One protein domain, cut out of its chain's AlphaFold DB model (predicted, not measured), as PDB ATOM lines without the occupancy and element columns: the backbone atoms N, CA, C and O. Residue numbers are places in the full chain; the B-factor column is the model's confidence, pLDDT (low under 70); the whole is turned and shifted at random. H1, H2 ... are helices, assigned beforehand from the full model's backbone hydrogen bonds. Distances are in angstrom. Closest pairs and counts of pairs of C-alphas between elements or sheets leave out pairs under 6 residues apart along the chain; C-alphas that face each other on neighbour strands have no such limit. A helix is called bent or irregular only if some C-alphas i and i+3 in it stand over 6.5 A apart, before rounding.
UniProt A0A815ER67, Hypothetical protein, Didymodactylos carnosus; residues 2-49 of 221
ATOM      1  N   VAL A   2     -20.922 -11.149 -25.159       67.38
ATOM      2  CA  VAL A   2     -21.060 -11.297 -26.637       67.38
ATOM      3  C   VAL A   2     -20.948  -9.968 -27.397       67.38
ATOM      4  O   VAL A   2     -20.251  -9.905 -28.403       67.38
ATOM      5  N   TYR A   3     -21.604  -8.907 -26.917       72.81
ATOM      6  CA  TYR A   3     -21.508  -7.568 -27.515       72.81
ATOM      7  C   TYR A   3     -20.070  -7.030 -27.468       72.81
ATOM      8  O   TYR A   3     -19.500  -6.678 -28.498       72.81
ATOM      9  N   GLU A   4     -19.445  -7.079 -26.287       68.94
ATOM     10  CA  GLU A   4     -18.046  -6.683 -26.089       68.94
ATOM     11  C   GLU A   4     -17.088  -7.509 -26.966       68.94
ATOM     12  O   GLU A   4     -16.185  -6.957 -27.585       68.94
ATOM     13  N   ALA A   5     -17.325  -8.816 -27.116       67.75
ATOM     14  CA  ALA A   5     -16.528  -9.689 -27.976       67.75
ATOM     15  C   ALA A   5     -16.580  -9.298 -29.461       67.75
ATOM     16  O   ALA A   5     -15.612  -9.563 -30.168       67.75
ATOM     17  N   LYS A   6     -17.676  -8.685 -29.928       67.12
ATOM     18  CA  LYS A   6     -17.844  -8.246 -31.323       67.12
ATOM     19  C   LYS A   6     -17.314  -6.835 -31.577       67.12
ATOM     20  O   LYS A   6     -16.796  -6.576 -32.657       67.12
ATOM     21  N   GLN A   7     -17.477  -5.940 -30.604       64.69
ATOM     22  CA  GLN A   7     -17.344  -4.492 -30.810       64.69
ATOM     23  C   GLN A   7     -16.143  -3.859 -30.100       64.69
ATOM     24  O   GLN A   7     -15.808  -2.718 -30.388       64.69
ATOM     25  N   THR A   8     -15.511  -4.555 -29.150       64.88
ATOM     26  CA  THR A   8     -14.429  -3.972 -28.337       64.88
ATOM     27  C   THR A   8     -13.078  -4.591 -28.657       64.88
ATOM     28  O   THR A   8     -12.984  -5.777 -28.986       64.88
ATOM     29  N   VAL A   9     -12.028  -3.793 -28.468       64.44
ATOM     30  CA  VAL A   9     -10.613  -4.183 -28.579       64.44
ATOM     31  C   VAL A   9     -10.047  -4.812 -27.297       64.44
ATOM     32  O   VAL A   9      -8.925  -5.310 -27.301       64.44
ATOM     33  N   ASN A  10     -10.830  -4.853 -26.211       67.44
ATOM     34  CA  ASN A  10     -10.430  -5.409 -24.909       67.44
ATOM     35  C   ASN A  10      -9.888  -6.839 -25.037       67.44
ATOM     36  O   ASN A  10     -10.286  -7.575 -25.939       67.44
ATOM     37  N   THR A  11      -9.007  -7.303 -24.155       72.00
ATOM     38  CA  THR A  11      -8.523  -8.686 -24.291       72.00
ATOM     39  C   THR A  11      -9.649  -9.690 -24.006       72.00
ATOM     40  O   THR A  11     -10.630  -9.391 -23.321       72.00
ATOM     41  N   THR A  12      -9.531 -10.927 -24.508       77.00
ATOM     42  CA  THR A  12     -10.473 -12.005 -24.146       77.00
ATOM     43  C   THR A  12     -10.528 -12.197 -22.630       77.00
ATOM     44  O   THR A  12     -11.585 -12.500 -22.085       77.00
ATOM     45  N   HIS A  13      -9.398 -11.997 -21.947       75.62
ATOM     46  CA  HIS A  13      -9.338 -12.039 -20.497       75.62
ATOM     47  C   HIS A  13     -10.211 -10.948 -19.868       75.62
ATOM     48  O   HIS A  13     -11.050 -11.268 -19.031       75.62
ATOM     49  N   ASP A  14     -10.075  -9.702 -20.322       74.88
ATOM     50  CA  ASP A  14     -10.812  -8.560 -19.770       74.88
ATOM     51  C   ASP A  14     -12.317  -8.681 -19.990       74.88
ATOM     52  O   ASP A  14     -13.081  -8.398 -19.078       74.88
ATOM     53  N   ILE A  15     -12.756  -9.163 -21.158       79.56
ATOM     54  CA  ILE A  15     -14.184  -9.369 -21.467       79.56
ATOM     55  C   ILE A  15     -14.802 -10.454 -20.582       79.56
ATOM     56  O   ILE A  15     -15.964 -10.367 -20.183       79.56
ATOM     57  N   VAL A  16     -14.044 -11.516 -20.295       82.81
ATOM     58  CA  VAL A  16     -14.512 -12.581 -19.399       82.81
ATOM     59  C   VAL A  16     -14.517 -12.076 -17.958       82.81
ATOM     60  O   VAL A  16     -15.515 -12.254 -17.269       82.81
ATOM     61  N   ALA A  17     -13.460 -11.394 -17.515       81.19
ATOM     62  CA  ALA A  17     -13.364 -10.852 -16.163       81.19
ATOM     63  C   ALA A  17     -14.441  -9.788 -15.883       81.19
ATOM     64  O   ALA A  17     -15.114  -9.867 -14.858       81.19
ATOM     65  N   SER A  18     -14.660  -8.848 -16.809       81.25
ATOM     66  CA  SER A  18     -15.703  -7.816 -16.715       81.25
ATOM     67  C   SER A  18     -17.116  -8.399 -16.766       81.25
ATOM     68  O   SER A  18     -18.046  -7.835 -16.195       81.25
ATOM     69  N   GLY A  19     -17.298  -9.508 -17.487       81.25
ATOM     70  CA  GLY A  19     -18.565 -10.220 -17.576       81.25
ATOM     71  C   GLY A  19     -18.886 -10.979 -16.296       81.25
ATOM     72  O   GLY A  19     -20.019 -10.920 -15.831       81.25
ATOM     73  N   VAL A  20     -17.892 -11.662 -15.725       82.62
ATOM     74  CA  VAL A  20     -18.032 -12.447 -14.491       82.62
ATOM     75  C   VAL A  20     -18.191 -11.543 -13.270       82.62
ATOM     76  O   VAL A  20     -19.016 -11.841 -12.415       82.62
ATOM     77  N   SER A  21     -17.490 -10.407 -13.208       81.12
ATOM     78  CA  SER A  21     -17.578  -9.477 -12.070       81.12
ATOM     79  C   SER A  21     -18.942  -8.796 -11.911       81.12
ATOM     80  O   SER A  21     -19.222  -8.230 -10.859       81.12
ATOM     81  N   LYS A  22     -19.793  -8.839 -12.943       81.31
ATOM     82  CA  LYS A  22     -21.158  -8.287 -12.936       81.31
ATOM     83  C   LYS A  22     -22.219  -9.307 -12.500       81.31
ATOM     84  O   LYS A  22     -23.400  -8.968 -12.483       81.31
ATOM     85  N   LEU A  23     -21.831 -10.550 -12.217       83.81
ATOM     86  CA  LEU A  23     -22.742 -11.641 -11.864       83.81
ATOM     87  C   LEU A  23     -22.757 -11.882 -10.352       83.81
ATOM     88  O   LEU A  23     -21.783 -11.607  -9.661       83.81
ATOM     89  N   SER A  24     -23.872 -12.413  -9.847       82.06
ATOM     90  CA  SER A  24     -23.970 -12.879  -8.463       82.06
ATOM     91  C   SER A  24     -23.218 -14.197  -8.268       82.06
ATOM     92  O   SER A  24     -23.085 -14.983  -9.207       82.06
ATOM     93  N   ASP A  25     -22.803 -14.490  -7.035       77.06
ATOM     94  CA  ASP A  25     -22.054 -15.714  -6.704       77.06
ATOM     95  C   ASP A  25     -22.787 -16.998  -7.137       77.06
ATOM     96  O   ASP A  25     -22.176 -17.928  -7.659       77.06
ATOM     97  N   TYR A  26     -24.119 -17.009  -7.030       78.31
ATOM     98  CA  TYR A  26     -24.970 -18.115  -7.488       78.31
ATOM     99  C   TYR A  26     -24.992 -18.277  -9.020       78.31
ATOM    100  O   TYR A  26     -25.093 -19.382  -9.558       78.31
ATOM    101  N   ALA A  27     -24.892 -17.173  -9.761       75.50
ATOM    102  CA  ALA A  27     -24.795 -17.231 -11.212       75.50
ATOM    103  C   ALA A  27     -23.412 -17.734 -11.655       75.50
ATOM    104  O   ALA A  27     -23.325 -18.457 -12.647       75.50
ATOM    105  N   ILE A  28     -22.348 -17.422 -10.903       74.25
ATOM    106  CA  ILE A  28     -20.974 -17.859 -11.198       74.25
ATOM    107  C   ILE A  28     -20.843 -19.384 -11.113       74.25
ATOM    108  O   ILE A  28     -20.212 -19.981 -11.985       74.25
ATOM    109  N   THR A  29     -21.476 -20.035 -10.132       77.31
ATOM    110  CA  THR A  29     -21.433 -21.505  -9.993       77.31
ATOM    111  C   THR A  29     -22.111 -22.243 -11.144       77.31
ATOM    112  O   THR A  29     -21.798 -23.402 -11.402       77.31
ATOM    113  N   SER A  30     -23.019 -21.571 -11.855       82.00
ATOM    114  CA  SER A  30     -23.733 -22.120 -13.012       82.00
ATOM    115  C   SER A  30     -23.006 -21.864 -14.341       82.00
ATOM    116  O   SER A  30     -23.470 -22.306 -15.395       82.00
ATOM    117  N   LEU A  31     -21.887 -21.129 -14.329       80.00
ATOM    118  CA  LEU A  31     -21.144 -20.813 -15.546       80.00
ATOM    119  C   LEU A  31     -20.302 -22.002 -16.032       80.00
ATOM    120  O   LEU A  31     -19.745 -22.759 -15.235       80.00
ATOM    121  N   PRO A  32     -20.096 -22.116 -17.356       79.00
ATOM    122  CA  PRO A  32     -19.032 -22.949 -17.893       79.00
ATOM    123  C   PRO A  32     -17.679 -22.526 -17.312       79.00
ATOM    124  O   PRO A  32     -17.450 -21.345 -17.048       79.00
ATOM    125  N   ASN A  33     -16.740 -23.470 -17.222       83.25
ATOM    126  CA  ASN A  33     -15.356 -23.177 -16.845       83.25
ATOM    127  C   ASN A  33     -14.810 -21.958 -17.627       83.25
ATOM    128  O   ASN A  33     -15.017 -21.839 -18.840       83.25
ATOM    129  N   LEU A  34     -14.069 -21.082 -16.940       78.56
ATOM    130  CA  LEU A  34     -13.380 -19.909 -17.489       78.56
ATOM    131  C   LEU A  34     -12.639 -20.178 -18.807       78.56
ATOM    132  O   LEU A  34     -12.647 -19.328 -19.698       78.56
ATOM    133  N   GLN A  35     -12.024 -21.353 -18.973       78.81
ATOM    134  CA  GLN A  35     -11.375 -21.725 -20.235       78.81
ATOM    135  C   GLN A  35     -12.371 -21.820 -21.402       78.81
ATOM    136  O   GLN A  35     -12.087 -21.348 -22.504       78.81
ATOM    137  N   ASN A  36     -13.560 -22.375 -21.163       82.69
ATOM    138  CA  ASN A  36     -14.622 -22.470 -22.161       82.69
ATOM    139  C   ASN A  36     -15.224 -21.094 -22.467       82.69
ATOM    140  O   ASN A  36     -15.482 -20.795 -23.631       82.69
ATOM    141  N   LEU A  37     -15.369 -20.223 -21.462       83.31
ATOM    142  CA  LEU A  37     -15.797 -18.834 -21.668       83.31
ATOM    143  C   LEU A  37     -14.808 -18.063 -22.554       83.31
ATOM    144  O   LEU A  37     -15.218 -17.435 -23.533       83.31
ATOM    145  N   LYS A  38     -13.501 -18.181 -22.280       81.44
ATOM    146  CA  LYS A  38     -12.440 -17.597 -23.117       81.44
ATOM    147  C   LYS A  38     -12.498 -18.125 -24.556       81.44
ATOM    148  O   LYS A  38     -12.479 -17.326 -25.491       81.44
ATOM    149  N   ARG A  39     -12.651 -19.442 -24.746       81.19
ATOM    150  CA  ARG A  39     -12.800 -20.068 -26.076       81.19
ATOM    151  C   ARG A  39     -14.033 -19.564 -26.828       81.19
ATOM    152  O   ARG A  39     -13.955 -19.331 -28.033       81.19
ATOM    153  N   THR A  40     -15.158 -19.361 -26.144       83.44
ATOM    154  CA  THR A  40     -16.374 -18.797 -26.752       83.44
ATOM    155  C   THR A  40     -16.148 -17.363 -27.224       83.44
ATOM    156  O   THR A  40     -16.484 -17.037 -28.362       83.44
ATOM    157  N   VAL A  41     -15.522 -16.513 -26.402       80.81
ATOM    158  CA  VAL A  41     -15.171 -15.136 -26.791       80.81
ATOM    159  C   VAL A  41     -14.210 -15.129 -27.989       80.81
ATOM    160  O   VAL A  41     -14.426 -14.378 -28.940       80.81
ATOM    161  N   GLN A  42     -13.202 -16.006 -28.000       76.62
ATOM    162  CA  GLN A  42     -12.271 -16.160 -29.126       76.62
ATOM    163  C   GLN A  42     -12.973 -16.608 -30.417       76.62
ATOM    164  O   GLN A  42     -12.737 -16.019 -31.470       76.62
ATOM    165  N   ARG A  43     -13.885 -17.589 -30.351       81.25
ATOM    166  CA  ARG A  43     -14.686 -18.029 -31.510       81.25
ATOM    167  C   ARG A  43     -15.546 -16.909 -32.084       81.25
ATOM    168  O   ARG A  43     -15.610 -16.756 -33.300       81.25
ATOM    169  N   ILE A  44     -16.201 -16.126 -31.224       78.12
ATOM    170  CA  ILE A  44     -17.024 -14.987 -31.657       78.12
ATOM    171  C   ILE A  44     -16.155 -13.964 -32.399       78.12
ATOM    172  O   ILE A  44     -16.565 -13.482 -33.452       78.12
ATOM    173  N   ARG A  45     -14.942 -13.692 -31.908       73.25
ATOM    174  CA  ARG A  45     -13.985 -12.787 -32.564       73.25
ATOM    175  C   ARG A  45     -13.506 -13.286 -33.918       73.25
ATOM    176  O   ARG A  45     -13.537 -12.524 -34.880       73.25
ATOM    177  N   GLN A  46     -13.125 -14.560 -34.004       71.56
ATOM    178  CA  GLN A  46     -12.704 -15.182 -35.262       71.56
ATOM    179  C   GLN A  46     -13.821 -15.141 -36.314       71.56
ATOM    180  O   GLN A  46     -13.564 -14.818 -37.469       71.56
ATOM    181  N   LYS A  47     -15.073 -15.395 -35.909       74.94
ATOM    182  CA  LYS A  47     -16.239 -15.365 -36.807       74.94
ATOM    183  C   LYS A  47     -16.572 -13.960 -37.325       74.94
ATOM    184  O   LYS A  47     -17.122 -13.840 -38.413       74.94
ATOM    185  N   HIS A  48     -16.280 -12.917 -36.552       68.25
ATOM    186  CA  HIS A  48     -16.654 -11.537 -36.874       68.25
ATOM    187  C   HIS A  48     -15.533 -10.704 -37.521       68.25
ATOM    188  O   HIS A  48     -15.727  -9.504 -37.671       68.25
ATOM    189  N   GLN A  49     -14.396 -11.307 -37.911       54.44
ATOM    190  CA  GLN A  49     -13.253 -10.607 -38.534       54.44
ATOM    191  C   GLN A  49     -12.848  -9.311 -37.805       54.44
ATOM    192  O   GLN A  49     -12.411  -8.351 -38.427       54.44
TER     193      GLN A  49
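Overview. This is residues 2 to 49 of the 221 residues of the protein "Hypothetical protein" of Didymodactylos carnosus (UniProt A0A815ER67). One long helix, H4, is covered along one side by two shorter helices, H2 and H1, which are set steeply to it, with H2 over its first part and H1 farther along. Past the last residue of H2 the backbone swings out through a turn that holds the short helix H3 and folds back into H4; residues 21 to 27 of this turn stick out from the rest. The printed part has 48 residues, with four named helices in the order H1, H2, H3, H4 and no named strand, and its class is all helix. It is compact, with a radius of gyration of the C-alphas of 10.8 A, and rod-like in outline, spanning 34 by 16 by 14 A.

Along the chain. H4, the longest helix, is residues 34 to 47 and measures 20.1 A from first to last C-alpha; it begins at C-alpha 34 (-13.380, -19.909, -17.489) and ends at C-alpha 47 (-16.239, -15.365, -36.807). H2 is residues 12 to 20 and measures 12.3 A. H1 is residues 2 to 7, 8.8 A long, and begins at C-alpha 2 (-21.060, -11.297, -26.637). H3 is residues 25 to 29 and is 6.7 A long. No helix is bent or irregular.

Arrangement. H4 touches H2, and their closest C-alphas are those of Lys 38 and Thr 12, 6.0 A apart. These two helices stand at a steep tilt of 59 degrees and run opposite ways. H4 also touches H1, with its residues 41 to 45 alone; the closest C-alphas are those of Val 41 and Ala 5, 5.7 A apart. H1 and H4 stand at a steep tilt of 43 degrees and run the same way. H1 and H2 only just touch, with 3 pairs of C-alphas within 8 A, the closest being those of Glu 4 and Ile 15 at 6.6 A. They form a helical hairpin, at a steep tilt of 44 degrees, opposite ways. The packing of the helices is mostly crossed: of the three pairs that touch, 0 are at a shallow tilt. H3 touches no helix: it is close to H2 but not clearly touching, with the C-alphas of Val 20 and Ile 28 closest at 7.0 A, and it is apart from H1 and from H4. In H1, H2, H3 and H4 every backbone O i to N i+4 pair is within hydrogen-bond range.

Size, cuts and confidence. The two C-alphas farthest apart are those of Tyr 26 and Gln 49, at 34.0 A, while those of Val 2 and Gln 49, the first and last printed, are 14.2 A apart. Residues 21 to 27, of which 25 to 27 belong to H3, stand free. The printed part has no cut, and the links H1 to H2, H2 to H3 and H3 to H4 are tight, with 4 residues in each. The mean pLDDT of the printed part is 76.2; residue 2, residues 4 to 10 and residues 48 to 49 are under 70.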